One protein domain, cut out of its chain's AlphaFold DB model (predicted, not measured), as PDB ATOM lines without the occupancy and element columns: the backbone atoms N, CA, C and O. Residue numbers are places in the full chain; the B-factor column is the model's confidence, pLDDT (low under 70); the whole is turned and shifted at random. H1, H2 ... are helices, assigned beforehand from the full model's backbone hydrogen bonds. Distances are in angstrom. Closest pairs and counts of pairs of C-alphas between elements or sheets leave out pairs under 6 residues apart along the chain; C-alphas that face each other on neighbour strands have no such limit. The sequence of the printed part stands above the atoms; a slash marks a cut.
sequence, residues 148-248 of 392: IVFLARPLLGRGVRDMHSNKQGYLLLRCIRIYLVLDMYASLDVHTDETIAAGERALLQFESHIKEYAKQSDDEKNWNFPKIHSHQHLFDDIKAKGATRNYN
ATOM      1  N   ILE A 148     184.768 157.656 173.564       39.66
ATOM      2  CA  ILE A 148     185.672 158.760 173.966       39.66
ATOM      3  C   ILE A 148     186.941 158.802 173.104       39.66
ATOM      4  O   ILE A 148     187.410 159.879 172.728       39.66
ATOM      5  N   VAL A 149     187.487 157.635 172.745       37.62
ATOM      6  CA  VAL A 149     188.695 157.533 171.906       37.62
ATOM      7  C   VAL A 149     188.428 158.096 170.506       37.62
ATOM      8  O   VAL A 149     189.285 158.770 169.928       37.62
ATOM      9  N   PHE A 150     187.209 157.914 169.989       36.41
ATOM     10  CA  PHE A 150     186.804 158.471 168.698       36.41
ATOM     11  C   PHE A 150     186.653 160.002 168.715       36.41
ATOM     12  O   PHE A 150     186.921 160.656 167.706       36.41
ATOM     13  N   LEU A 151     186.305 160.594 169.865       39.12
ATOM     14  CA  LEU A 151     186.195 162.049 170.039       39.12
ATOM     15  C   LEU A 151     187.553 162.745 170.243       39.12
ATOM     16  O   LEU A 151     187.668 163.942 169.981       39.12
ATOM     17  N   ALA A 152     188.590 162.019 170.670       37.84
ATOM     18  CA  ALA A 152     189.919 162.583 170.933       37.84
ATOM     19  C   ALA A 152     190.821 162.670 169.684       37.84
ATOM     20  O   ALA A 152     191.720 163.514 169.620       37.84
ATOM     21  N   ARG A 153     190.581 161.832 168.665       37.22
ATOM     22  CA  ARG A 153     191.412 161.760 167.447       37.22
ATOM     23  C   ARG A 153     191.451 163.065 166.626       37.22
ATOM     24  O   ARG A 153     192.526 163.392 166.123       37.22
ATOM     25  N   PRO A 154     190.372 163.866 166.522       41.22
ATOM     26  CA  PRO A 154     190.432 165.169 165.851       41.22
ATOM     27  C   PRO A 154     191.159 166.267 166.650       41.22
ATOM     28  O   PRO A 154     191.547 167.281 166.069       41.22
ATOM     29  N   LEU A 155     191.345 166.096 167.967       44.00
ATOM     30  CA  LEU A 155     191.782 167.167 168.876       44.00
ATOM     31  C   LEU A 155     193.307 167.263 169.025       44.00
ATOM     32  O   LEU A 155     193.841 168.364 169.146       44.00
ATOM     33  N   LEU A 156     194.028 166.142 168.947       47.03
ATOM     34  CA  LEU A 156     195.492 166.126 169.098       47.03
ATOM     35  C   LEU A 156     196.248 166.585 167.836       47.03
ATOM     36  O   LEU A 156     197.398 167.003 167.932       47.03
ATOM     37  N   GLY A 157     195.604 166.567 166.663       42.38
ATOM     38  CA  GLY A 157     196.201 167.036 165.405       42.38
ATOM     39  C   GLY A 157     196.103 168.550 165.171       42.38
ATOM     40  O   GLY A 157     196.800 169.078 164.310       42.38
ATOM     41  N   ARG A 158     195.246 169.265 165.918       45.16
ATOM     42  CA  ARG A 158     194.944 170.692 165.693       45.16
ATOM     43  C   ARG A 158     195.111 171.539 166.955       45.16
ATOM     44  O   ARG A 158     194.192 172.257 167.313       45.16
ATOM     45  N   GLY A 159     196.255 171.451 167.636       47.69
ATOM     46  CA  GLY A 159     196.749 172.472 168.580       47.69
ATOM     47  C   GLY A 159     195.708 173.253 169.405       47.69
ATOM     48  O   GLY A 159     195.788 174.480 169.460       47.69
ATOM     49  N   VAL A 160     194.737 172.583 170.039       53.50
ATOM     50  CA  VAL A 160     193.738 173.237 170.902       53.50
ATOM     51  C   VAL A 160     194.406 173.524 172.245       53.50
ATOM     52  O   VAL A 160     194.286 172.757 173.193       53.50
ATOM     53  N   ARG A 161     195.215 174.585 172.281       51.62
ATOM     54  CA  ARG A 161     195.925 175.028 173.487       51.62
ATOM     55  C   ARG A 161     195.146 176.076 174.284       51.62
ATOM     56  O   ARG A 161     195.262 176.067 175.501       51.62
ATOM     57  N   ASP A 162     194.303 176.883 173.629       56.66
ATOM     58  CA  ASP A 162     193.677 178.065 174.237       56.66
ATOM     59  C   ASP A 162     192.203 178.256 173.830       56.66
ATOM     60  O   ASP A 162     191.807 177.964 172.698       56.66
ATOM     61  N   MET A 163     191.395 178.838 174.728       58.50
ATOM     62  CA  MET A 163     189.979 179.192 174.493       58.50
ATOM     63  C   MET A 163     189.782 180.109 173.270       58.50
ATOM     64  O   MET A 163     188.723 180.104 172.642       58.50
ATOM     65  N   HIS A 164     190.806 180.895 172.932       60.34
ATOM     66  CA  HIS A 164     190.767 181.910 171.881       60.34
ATOM     67  C   HIS A 164     191.043 181.367 170.472       60.34
ATOM     68  O   HIS A 164     190.639 182.005 169.504       60.34
ATOM     69  N   SER A 165     191.699 180.207 170.333       69.50
ATOM     70  CA  SER A 165     192.025 179.639 169.015       69.50
ATOM     71  C   SER A 165     190.910 178.753 168.460       69.50
ATOM     72  O   SER A 165     190.647 178.772 167.260       69.50
ATOM     73  N   ASN A 166     190.223 178.000 169.324       79.19
ATOM     74  CA  ASN A 166     189.074 177.181 168.946       79.19
ATOM     75  C   ASN A 166     188.103 177.032 170.127       79.19
ATOM     76  O   ASN A 166     188.199 176.094 170.923       79.19
ATOM     77  N   LYS A 167     187.143 177.959 170.221       82.44
ATOM     78  CA  LYS A 167     186.156 178.006 171.308       82.44
ATOM     79  C   LYS A 167     185.330 176.718 171.411       82.44
ATOM     80  O   LYS A 167     185.124 176.213 172.511       82.44
ATOM     81  N   GLN A 168     184.895 176.165 170.278       82.56
ATOM     82  CA  GLN A 168     184.120 174.922 170.246       82.56
ATOM     83  C   GLN A 168     184.959 173.733 170.736       82.56
ATOM     84  O   GLN A 168     184.506 172.968 171.585       82.56
ATOM     85  N   GLY A 169     186.206 173.615 170.267       83.12
ATOM     86  CA  GLY A 169     187.140 172.578 170.713       83.12
ATOM     87  C   GLY A 169     187.456 172.664 172.210       83.12
ATOM     88  O   GLY A 169     187.475 171.645 172.896       83.12
ATOM     89  N   TYR A 170     187.627 173.875 172.742       84.19
ATOM     90  CA  TYR A 170     187.836 174.098 174.175       84.19
ATOM     91  C   TYR A 170     186.622 173.674 175.018       84.19
ATOM     92  O   TYR A 170     186.773 172.988 176.030       84.19
ATOM     93  N   LEU A 171     185.403 174.019 174.588       87.12
ATOM     94  CA  LEU A 171     184.176 173.590 175.267       87.12
ATOM     95  C   LEU A 171     183.998 172.068 175.231       87.12
ATOM     96  O   LEU A 171     183.633 171.477 176.246       87.12
ATOM     97  N   LEU A 172     184.332 171.419 174.110       86.50
ATOM     98  CA  LEU A 172     184.328 169.958 174.016       86.50
ATOM     99  C   LEU A 172     185.307 169.328 175.015       86.50
ATOM    100  O   LEU A 172     184.946 168.389 175.721       86.50
ATOM    101  N   LEU A 173     186.525 169.866 175.123       87.19
ATOM    102  CA  LEU A 173     187.511 169.397 176.100       87.19
ATOM    103  C   LEU A 173     187.017 169.560 177.542       87.19
ATOM    104  O   LEU A 173     187.234 168.667 178.362       87.19
ATOM    105  N   ARG A 174     186.303 170.649 177.858       88.06
ATOM    106  CA  ARG A 174     185.658 170.825 179.171       88.06
ATOM    107  C   ARG A 174     184.591 169.762 179.428       88.06
ATOM    108  O   ARG A 174     184.581 169.199 180.521       88.06
ATOM    109  N   CYS A 175     183.752 169.449 178.438       89.62
ATOM    110  CA  CYS A 175     182.764 168.368 178.526       89.62
ATOM    111  C   CYS A 175     183.423 167.003 178.768       89.62
ATOM    112  O   CYS A 175     182.984 166.263 179.643       89.62
ATOM    113  N   ILE A 176     184.496 166.684 178.036       89.69
ATOM    114  CA  ILE A 176     185.235 165.423 178.200       89.69
ATOM    115  C   ILE A 176     185.864 165.352 179.594       89.69
ATOM    116  O   ILE A 176     185.731 164.342 180.276       89.69
ATOM    117  N   ARG A 177     186.507 166.433 180.056       88.62
ATOM    118  CA  ARG A 177     187.128 166.473 181.385       88.62
ATOM    119  C   ARG A 177     186.107 166.212 182.488       88.62
ATOM    120  O   ARG A 177     186.360 165.375 183.349       88.62
ATOM    121  N   ILE A 178     184.977 166.920 182.484       91.31
ATOM    122  CA  ILE A 178     183.975 166.744 183.542       91.31
ATOM    123  C   ILE A 178     183.266 165.387 183.439       91.31
ATOM    124  O   ILE A 178     182.955 164.798 184.468       91.31
ATOM    125  N   TYR A 179     183.099 164.843 182.228       91.19
ATOM    126  CA  TYR A 179     182.625 163.472 182.040       91.19
ATOM    127  C   TYR A 179     183.565 162.450 182.689       91.19
ATOM    128  O   TYR A 179     183.097 161.564 183.388       91.19
ATOM    129  N   LEU A 180     184.885 162.589 182.524       91.25
ATOM    130  CA  LEU A 180     185.851 161.685 183.161       91.25
ATOM    131  C   LEU A 180     185.798 161.763 184.694       91.25
ATOM    132  O   LEU A 180     185.947 160.750 185.368       91.25
ATOM    133  N   VAL A 181     185.557 162.953 185.255       89.31
ATOM    134  CA  VAL A 181     185.350 163.117 186.705       89.31
ATOM    135  C   VAL A 181     184.058 162.428 187.152       89.31
ATOM    136  O   VAL A 181     184.052 161.737 188.167       89.31
ATOM    137  N   LEU A 182     182.972 162.586 186.392       91.19
ATOM    138  CA  LEU A 182     181.703 161.906 186.648       91.19
ATOM    139  C   LEU A 182     181.860 160.376 186.593       91.19
ATOM    140  O   LEU A 182     181.433 159.690 187.517       91.19
ATOM    141  N   ASP A 183     182.511 159.859 185.549       91.44
ATOM    142  CA  ASP A 183     182.786 158.433 185.337       91.44
ATOM    143  C   ASP A 183     183.646 157.837 186.461       91.44
ATOM    144  O   ASP A 183     183.372 156.743 186.955       91.44
ATOM    145  N   MET A 184     184.633 158.596 186.942       92.06
ATOM    146  CA  MET A 184     185.443 158.218 188.097       92.06
ATOM    147  C   MET A 184     184.589 158.033 189.357       92.06
ATOM    148  O   MET A 184     184.730 157.010 190.026       92.06
ATOM    149  N   TYR A 185     183.695 158.980 189.673       92.19
ATOM    150  CA  TYR A 185     182.787 158.833 190.816       92.19
ATOM    151  C   TYR A 185     181.807 157.676 190.612       92.19
ATOM    152  O   TYR A 185     181.565 156.926 191.550       92.19
ATOM    153  N   ALA A 186     181.280 157.493 189.400       91.88
ATOM    154  CA  ALA A 186     180.360 156.407 189.057       91.88
ATOM    155  C   ALA A 186     180.987 155.007 189.194       91.88
ATOM    156  O   ALA A 186     180.285 154.025 189.438       91.88
ATOM    157  N   SER A 187     182.305 154.920 189.009       90.44
ATOM    158  CA  SER A 187     183.083 153.677 188.990       90.44
ATOM    159  C   SER A 187     183.677 153.295 190.351       90.44
ATOM    160  O   SER A 187     184.509 152.387 190.424       90.44
ATOM    161  N   LEU A 188     183.298 153.981 191.432       90.25
ATOM    162  CA  LEU A 188     183.743 153.619 192.773       90.25
ATOM    163  C   LEU A 188     183.132 152.279 193.203       90.25
ATOM    164  O   LEU A 188     181.924 152.071 193.122       90.25
ATOM    165  N   ASP A 189     183.968 151.373 193.716       91.44
ATOM    166  CA  ASP A 189     183.491 150.107 194.289       91.44
ATOM    167  C   ASP A 189     182.719 150.336 195.606       91.44
ATOM    168  O   ASP A 189     181.859 149.538 195.977       91.44
ATOM    169  N   VAL A 190     183.027 151.427 196.317       92.12
ATOM    170  CA  VAL A 190     182.403 151.805 197.591       92.12
ATOM    171  C   VAL A 190     182.022 153.277 197.547       92.12
ATOM    172  O   VAL A 190     182.874 154.138 197.326       92.12
ATOM    173  N   HIS A 191     180.750 153.557 197.812       93.12
ATOM    174  CA  HIS A 191     180.219 154.909 197.893       93.12
ATOM    175  C   HIS A 191     179.959 155.313 199.344       93.12
ATOM    176  O   HIS A 191     179.424 154.547 200.140       93.12
ATOM    177  N   THR A 192     180.320 156.550 199.659       94.56
ATOM    178  CA  THR A 192     179.925 157.285 200.867       94.56
ATOM    179  C   THR A 192     179.017 158.451 200.482       94.56
ATOM    180  O   THR A 192     179.055 158.901 199.330       94.56
ATOM    181  N   ASP A 193     178.269 158.997 201.440       95.38
ATOM    182  CA  ASP A 193     177.417 160.174 201.218       95.38
ATOM    183  C   ASP A 193     178.202 161.352 200.618       95.38
ATOM    184  O   ASP A 193     177.722 162.033 199.712       95.38
ATOM    185  N   GLU A 194     179.456 161.541 201.045       95.38
ATOM    186  CA  GLU A 194     180.350 162.576 200.516       95.38
ATOM    187  C   GLU A 194     180.684 162.353 199.035       95.38
ATOM    188  O   GLU A 194     180.591 163.279 198.227       95.38
ATOM    189  N   THR A 195     181.045 161.120 198.659       92.31
ATOM    190  CA  THR A 195     181.374 160.780 197.262       92.31
ATOM    191  C   THR A 195     180.154 160.827 196.349       92.31
ATOM    192  O   THR A 195     180.276 161.229 195.194       92.31
ATOM    193  N   ILE A 196     178.971 160.474 196.861       95.50
ATOM    194  CA  ILE A 196     177.709 160.586 196.123       95.50
ATOM    195  C   ILE A 196     177.390 162.064 195.888       95.50
ATOM    196  O   ILE A 196     177.191 162.465 194.745       95.50
ATOM    197  N   ALA A 197     177.451 162.900 196.928       96.06
ATOM    198  CA  ALA A 197     177.229 164.340 196.796       96.06
ATOM    199  C   ALA A 197     178.272 165.019 195.884       96.06
ATOM    200  O   ALA A 197     177.977 166.007 195.208       96.06
ATOM    201  N   ALA A 198     179.516 164.529 195.854       93.38
ATOM    202  CA  ALA A 198     180.536 164.990 194.913       93.38
ATOM    203  C   ALA A 198     180.221 164.591 193.467       93.38
ATOM    204  O   ALA A 198     180.304 165.431 192.567       93.38
ATOM    205  N   GLY A 199     179.793 163.348 193.259       94.44
ATOM    206  CA  GLY A 199     179.356 162.844 191.967       94.44
ATOM    207  C   GLY A 199     178.135 163.583 191.410       94.44
ATOM    208  O   GLY A 199     178.143 163.992 190.251       94.44
ATOM    209  N   GLU A 200     177.130 163.866 192.242       95.88
ATOM    210  CA  GLU A 200     175.955 164.666 191.866       95.88
ATOM    211  C   GLU A 200     176.340 166.088 191.436       95.88
ATOM    212  O   GLU A 200     175.835 166.609 190.439       95.88
ATOM    213  N   ARG A 201     177.300 166.715 192.131       95.75
ATOM    214  CA  ARG A 201     177.851 168.013 191.710       95.75
ATOM    215  C   ARG A 201     178.558 167.919 190.358       95.75
ATOM    216  O   ARG A 201     178.381 168.814 189.529       95.75
ATOM    217  N   ALA A 202     179.334 166.862 190.121       93.00
ATOM    218  CA  ALA A 202     179.993 166.634 188.834       93.00
ATOM    219  C   ALA A 202     178.975 166.409 187.701       93.00
ATOM    220  O   ALA A 202     179.150 166.943 186.606       93.00
ATOM    221  N   LEU A 203     177.874 165.703 187.976       94.44
ATOM    222  CA  LEU A 203     176.771 165.496 187.038       94.44
ATOM    223  C   LEU A 203     176.115 166.824 186.632       94.44
ATOM    224  O   LEU A 203     175.967 167.096 185.440       94.44
ATOM    225  N   LEU A 204     175.802 167.694 187.597       94.62
ATOM    226  CA  LEU A 204     175.245 169.026 187.321       94.62
ATOM    227  C   LEU A 204     176.196 169.887 186.472       94.62
ATOM    228  O   LEU A 204     175.764 170.601 185.562       94.62
ATOM    229  N   GLN A 205     177.502 169.807 186.738       93.56
ATOM    230  CA  GLN A 205     178.516 170.494 185.935       93.56
ATOM    231  C   GLN A 205     178.585 169.941 184.507       93.56
ATOM    232  O   GLN A 205     178.654 170.721 183.554       93.56
ATOM    233  N   PHE A 206     178.517 168.619 184.342       92.12
ATOM    234  CA  PHE A 206     178.486 167.973 183.032       92.12
ATOM    235  C   PHE A 206     177.264 168.397 182.213       92.12
ATOM    236  O   PHE A 206     177.421 168.803 181.059       92.12
ATOM    237  N   GLU A 207     176.068 168.412 182.809       90.75
ATOM    238  CA  GLU A 207     174.867 168.913 182.136       90.75
ATOM    239  C   GLU A 207     175.014 170.374 181.699       90.75
ATOM    240  O   GLU A 207     174.619 170.741 180.588       90.75
ATOM    241  N   SER A 208     175.591 171.219 182.560       92.38
ATOM    242  CA  SER A 208     175.843 172.622 182.235       92.38
ATOM    243  C   SER A 208     176.822 172.768 181.069       92.38
ATOM    244  O   SER A 208     176.587 173.588 180.184       92.38
ATOM    245  N   HIS A 209     177.912 171.996 181.054       89.62
ATOM    246  CA  HIS A 209     178.931 172.067 180.004       89.62
ATOM    247  C   HIS A 209     178.418 171.525 178.669       89.62
ATOM    248  O   HIS A 209     178.645 172.161 177.643       89.62
ATOM    249  N   ILE A 210     177.638 170.438 178.664       88.62
ATOM    250  CA  ILE A 210     176.993 169.950 177.436       88.62
ATOM    251  C   ILE A 210     176.015 170.982 176.877       88.62
ATOM    252  O   ILE A 210     176.020 171.227 175.672       88.62
ATOM    253  N   LYS A 211     175.206 171.631 177.726       89.00
ATOM    254  CA  LYS A 211     174.293 172.702 177.288       89.00
ATOM    255  C   LYS A 211     175.055 173.901 176.716       89.00
ATOM    256  O   LYS A 211     174.596 174.504 175.750       89.00
ATOM    257  N   GLU A 212     176.194 174.265 177.302       90.12
ATOM    258  CA  GLU A 212     177.060 175.339 176.796       90.12
ATOM    259  C   GLU A 212     177.684 174.973 175.441       90.12
ATOM    260  O   GLU A 212     177.637 175.777 174.510       90.12
ATOM    261  N   TYR A 213     178.196 173.748 175.311       87.44
ATOM    262  CA  TYR A 213     178.746 173.223 174.064       87.44
ATOM    263  C   TYR A 213     177.691 173.174 172.952       87.44
ATOM    264  O   TYR A 213     177.934 173.688 171.866       87.44
ATOM    265  N   ALA A 214     176.497 172.653 173.244       86.56
ATOM    266  CA  ALA A 214     175.396 172.542 172.288       86.56
ATOM    267  C   ALA A 214     174.931 173.898 171.732       86.56
ATOM    268  O   ALA A 214     174.496 173.978 170.591       86.56
ATOM    269  N   LYS A 215     175.032 174.978 172.521       87.00
ATOM    270  CA  LYS A 215     174.718 176.345 172.066       87.00
ATOM    271  C   LYS A 215     175.766 176.930 171.118       87.00
ATOM    272  O   LYS A 215     175.490 177.932 170.470       87.00
ATOM    273  N   GLN A 216     176.988 176.405 171.145       82.81
ATOM    274  CA  GLN A 216     178.131 176.918 170.382       82.81
ATOM    275  C   GLN A 216     178.489 176.025 169.195       82.81
ATOM    276  O   GLN A 216     179.206 176.472 168.308       82.81
ATOM    277  N   SER A 217     178.032 174.774 169.181       76.12
ATOM    278  CA  SER A 217     178.102 173.927 168.000       76.12
ATOM    279  C   SER A 217     177.047 174.375 166.992       76.12
ATOM    280  O   SER A 217     175.870 174.408 167.335       76.12
ATOM    281  N   ASP A 218     177.453 174.622 165.747       68.56
ATOM    282  CA  ASP A 218     176.532 174.815 164.610       68.56
ATOM    283  C   ASP A 218     175.781 173.522 164.223       68.56
ATOM    284  O   ASP A 218     174.973 173.502 163.297       68.56
ATOM    285  N   ASP A 219     176.040 172.423 164.935       67.00
ATOM    286  CA  ASP A 219     175.371 171.149 164.733       67.00
ATOM    287  C   ASP A 219     173.931 171.208 165.265       67.00
ATOM    288  O   ASP A 219     173.701 171.409 166.458       67.00
ATOM    289  N   GLU A 220     172.954 170.864 164.424       72.25
ATOM    290  CA  GLU A 220     171.541 170.639 164.795       72.25
ATOM    291  C   GLU A 220     171.346 169.374 165.672       72.25
ATOM    292  O   GLU A 220     170.272 168.777 165.769       72.25
ATOM    293  N   LYS A 221     172.423 168.900 166.305       77.38
ATOM    294  CA  LYS A 221     172.451 167.654 167.055       77.38
ATOM    295  C   LYS A 221     171.689 167.815 168.364       77.38
ATOM    296  O   LYS A 221     172.115 168.512 169.284       77.38
ATOM    297  N   ASN A 222     170.598 167.068 168.490       78.88
ATOM    298  CA  ASN A 222     169.877 166.947 169.746       78.88
ATOM    299  C   ASN A 222     170.674 166.091 170.749       78.88
ATOM    300  O   ASN A 222     170.840 164.884 170.570       78.88
ATOM    301  N   TRP A 223     171.144 166.720 171.827       80.12
ATOM    302  CA  TRP A 223     171.864 166.052 172.917       80.12
ATOM    303  C   TRP A 223     170.942 165.317 173.907       80.12
ATOM    304  O   TRP A 223     171.425 164.674 174.834       80.12
ATOM    305  N   ASN A 224     169.624 165.350 173.704       80.69
ATOM    306  CA  ASN A 224     168.664 164.565 174.472       80.69
ATOM    307  C   ASN A 224     168.494 163.155 173.876       80.69
ATOM    308  O   ASN A 224     167.528 162.877 173.166       80.69
ATOM    309  N   PHE A 225     169.451 162.265 174.144       82.56
ATOM    310  CA  PHE A 225     169.370 160.848 173.772       82.56
ATOM    311  C   PHE A 225     169.512 159.937 175.001       82.56
ATOM    312  O   PHE A 225     170.104 160.354 176.001       82.56
ATOM    313  N   PRO A 226     169.015 158.682 174.944       84.12
ATOM    314  CA  PRO A 226     168.880 157.828 176.128       84.12
ATOM    315  C   PRO A 226     170.152 157.668 176.970       84.12
ATOM    316  O   PRO A 226     170.065 157.690 178.190       84.12
ATOM    317  N   LYS A 227     171.334 157.576 176.342       80.31
ATOM    318  CA  LYS A 227     172.618 157.438 177.056       80.31
ATOM    319  C   LYS A 227     173.020 158.690 177.858       80.31
ATOM    320  O   LYS A 227     173.732 158.571 178.843       80.31
ATOM    321  N   ILE A 228     172.620 159.895 177.442       81.88
ATOM    322  CA  ILE A 228     172.852 161.099 178.261       81.88
ATOM    323  C   ILE A 228     171.824 161.166 179.384       81.88
ATOM    324  O   ILE A 228     172.179 161.475 180.517       81.88
ATOM    325  N   HIS A 229     170.570 160.814 179.087       82.25
ATOM    326  CA  HIS A 229     169.506 160.787 180.086       82.25
ATOM    327  C   HIS A 229     169.769 159.758 181.196       82.25
ATOM    328  O   HIS A 229     169.461 160.025 182.352       82.25
ATOM    329  N   SER A 230     170.406 158.622 180.892       83.75
ATOM    330  CA  SER A 230     170.770 157.636 181.917       83.75
ATOM    331  C   SER A 230     171.706 158.194 182.988       83.75
ATOM    332  O   SER A 230     171.634 157.749 184.128       83.75
ATOM    333  N   HIS A 231     172.538 159.196 182.677       87.25
ATOM    334  CA  HIS A 231     173.381 159.830 183.695       87.25
ATOM    335  C   HIS A 231     172.574 160.632 184.722       87.25
ATOM    336  O   HIS A 231     173.033 160.777 185.848       87.25
ATOM    337  N   GLN A 232     171.373 161.110 184.376       87.56
ATOM    338  CA  GLN A 232     170.521 161.870 185.299       87.56
ATOM    339  C   GLN A 232     170.060 161.022 186.483       87.56
ATOM    340  O   GLN A 232     169.974 161.519 187.597       87.56
ATOM    341  N   HIS A 233     169.828 159.732 186.236       89.44
ATOM    342  CA  HIS A 233     169.397 158.769 187.251       89.44
ATOM    343  C   HIS A 233     170.568 158.016 187.885       89.44
ATOM    344  O   HIS A 233     170.351 157.158 188.729       89.44
ATOM    345  N   LEU A 234     171.812 158.306 187.490       92.38
ATOM    346  CA  LEU A 234     172.984 157.509 187.860       92.38
ATOM    347  C   LEU A 234     173.170 157.395 189.374       92.38
ATOM    348  O   LEU A 234     173.352 156.295 189.888       92.38
ATOM    349  N   PHE A 235     173.126 158.516 190.096       94.94
ATOM    350  CA  PHE A 235     173.335 158.508 191.546       94.94
ATOM    351  C   PHE A 235     172.102 158.046 192.323       94.94
ATOM    352  O   PHE A 235     172.257 157.448 193.384       94.94
ATOM    353  N   ASP A 236     170.900 158.229 191.778       94.88
ATOM    354  CA  ASP A 236     169.683 157.647 192.347       94.88
ATOM    355  C   ASP A 236     169.695 156.118 192.216       94.88
ATOM    356  O   ASP A 236     169.400 155.404 193.176       94.88
ATOM    357  N   ASP A 237     170.141 155.606 191.067       93.75
ATOM    358  CA  ASP A 237     170.377 154.182 190.850       93.75
ATOM    359  C   ASP A 237     171.459 153.645 191.789       93.75
ATOM    360  O   ASP A 237     171.272 152.571 192.359       93.75
ATOM    361  N   ILE A 238     172.546 154.394 192.014       95.00
ATOM    362  CA  ILE A 238     173.594 153.994 192.963       95.00
ATOM    363  C   ILE A 238     173.046 153.912 194.394       95.00
ATOM    364  O   ILE A 238     173.316 152.944 195.106       95.00
ATOM    365  N   LYS A 239     172.233 154.884 194.821       95.38
ATOM    366  CA  LYS A 239     171.586 154.862 196.144       95.38
ATOM    367  C   LYS A 239     170.611 153.691 196.290       95.38
ATOM    368  O   LYS A 239     170.535 153.093 197.357       95.38
ATOM    369  N   ALA A 240     169.866 153.367 195.233       95.56
ATOM    370  CA  ALA A 240     168.840 152.329 195.270       95.56
ATOM    371  C   ALA A 240     169.393 150.903 195.098       95.56
ATOM    372  O   ALA A 240     168.862 149.965 195.691       95.56
ATOM    373  N   LYS A 241     170.425 150.721 194.263       93.56
ATOM    374  CA  LYS A 241     170.922 149.408 193.798       93.56
ATOM    375  C   LYS A 241     172.368 149.112 194.226       93.56
ATOM    376  O   LYS A 241     172.832 147.985 194.049       93.56
ATOM    377  N   GLY A 242     173.079 150.085 194.794       93.88
ATOM    378  CA  GLY A 242     174.494 149.982 195.166       93.88
ATOM    379  C   GLY A 242     175.444 150.408 194.042       93.88
ATOM    380  O   GLY A 242     175.043 151.067 193.094       93.88
ATOM    381  N   ALA A 243     176.726 150.047 194.134       92.56
ATOM    382  CA  ALA A 243     177.727 150.439 193.135       92.56
ATOM    383  C   ALA A 243     177.398 149.914 191.721       92.56
ATOM    384  O   ALA A 243     176.910 148.791 191.562       92.56
ATOM    385  N   THR A 244     177.750 150.687 190.685       90.00
ATOM    386  CA  THR A 244     177.475 150.383 189.259       90.00
ATOM    387  C   THR A 244     177.982 149.013 188.808       90.00
ATOM    388  O   THR A 244     177.400 148.363 187.937       90.00
ATOM    389  N   ARG A 245     179.052 148.528 189.443       88.31
ATOM    390  CA  ARG A 245     179.622 147.200 189.214       88.31
ATOM    391  C   ARG A 245     178.629 146.060 189.460       88.31
ATOM    392  O   ARG A 245     178.717 145.044 188.774       88.31
ATOM    393  N   ASN A 246     177.703 146.222 190.400       88.62
ATOM    394  CA  ASN A 246     176.805 145.154 190.843       88.62
ATOM    395  C   ASN A 246     175.689 144.844 189.840       88.62
ATOM    396  O   ASN A 246     175.119 143.758 189.880       88.62
ATOM    397  N   TYR A 247     175.377 145.780 188.945       86.38
ATOM    398  CA  TYR A 247     174.282 145.654 187.980       86.38
ATOM    399  C   TYR A 247     174.726 145.927 186.538       86.38
ATOM    400  O   TYR A 247     173.912 146.289 185.688       86.38
ATOM    401  N   ASN A 248     176.016 145.743 186.235       86.56
ATOM    402  CA  ASN A 248     176.512 145.824 184.864       86.56
ATOM    403  C   ASN A 248     176.322 144.496 184.101       86.56
ATOM    404  O   ASN A 248     176.178 143.420 184.681       86.56
TER     405      ASN A 248
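What this domain is: This is residues 148 to 248 of the 392 residues of an uncharacterized protein of Bondarzewia mesenterica (UniProt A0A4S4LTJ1). A long helical hairpin, H3 beside H2, makes the body; after H3 the chain folds back along it through short H4 and H5. The 101 printed residues include six named helices, H1 to H6 in order, no named strand: all helix. The whole is only just compact, close to loose, radius of gyration of the C-alphas 15.2 A, spanning 43 by 25 by 22 A.

Where its parts are: H3, residues 193 to 216, runs 35.1 A from C-alpha 193 at (177.417, 160.174, 201.218). H2, 167 to 186, runs 28.6 A from C-alpha 167 at (186.156, 178.006, 171.308). H4 is 226 to 232, H5 234 to 241, H6 244 to 247, H1 148 to 152.

How they stand to each other: H2 and H3 touch, closest C-alphas Tyr 185 and Gly 199, 5.4 A, at a shallow tilt of 21 degrees, opposite ways. H5 only just touches H3, with 3 pairs of C-alphas within 8 A, closest Ile 196 and Phe 235, 6.7 A; H3 touches with residues 196 to 200 alone. Close but not clearly touching are, among them, H4 and H3, H1 and H2, H6 and H5. Every O i to N i+4 pair is within hydrogen-bond range in H1, H2, H3 and H5; H4 has 1 of 3, with 3 of 4 O i to N i+3; H6 is too short.

The domain as a whole: The C-alphas farthest apart, Ser 165 and Lys 241, are 44.4 A apart. The printed part has no cut; H1 to H2 is a long link. Model pLDDT is under 70 at residues 148 to 165 and 218 to 219.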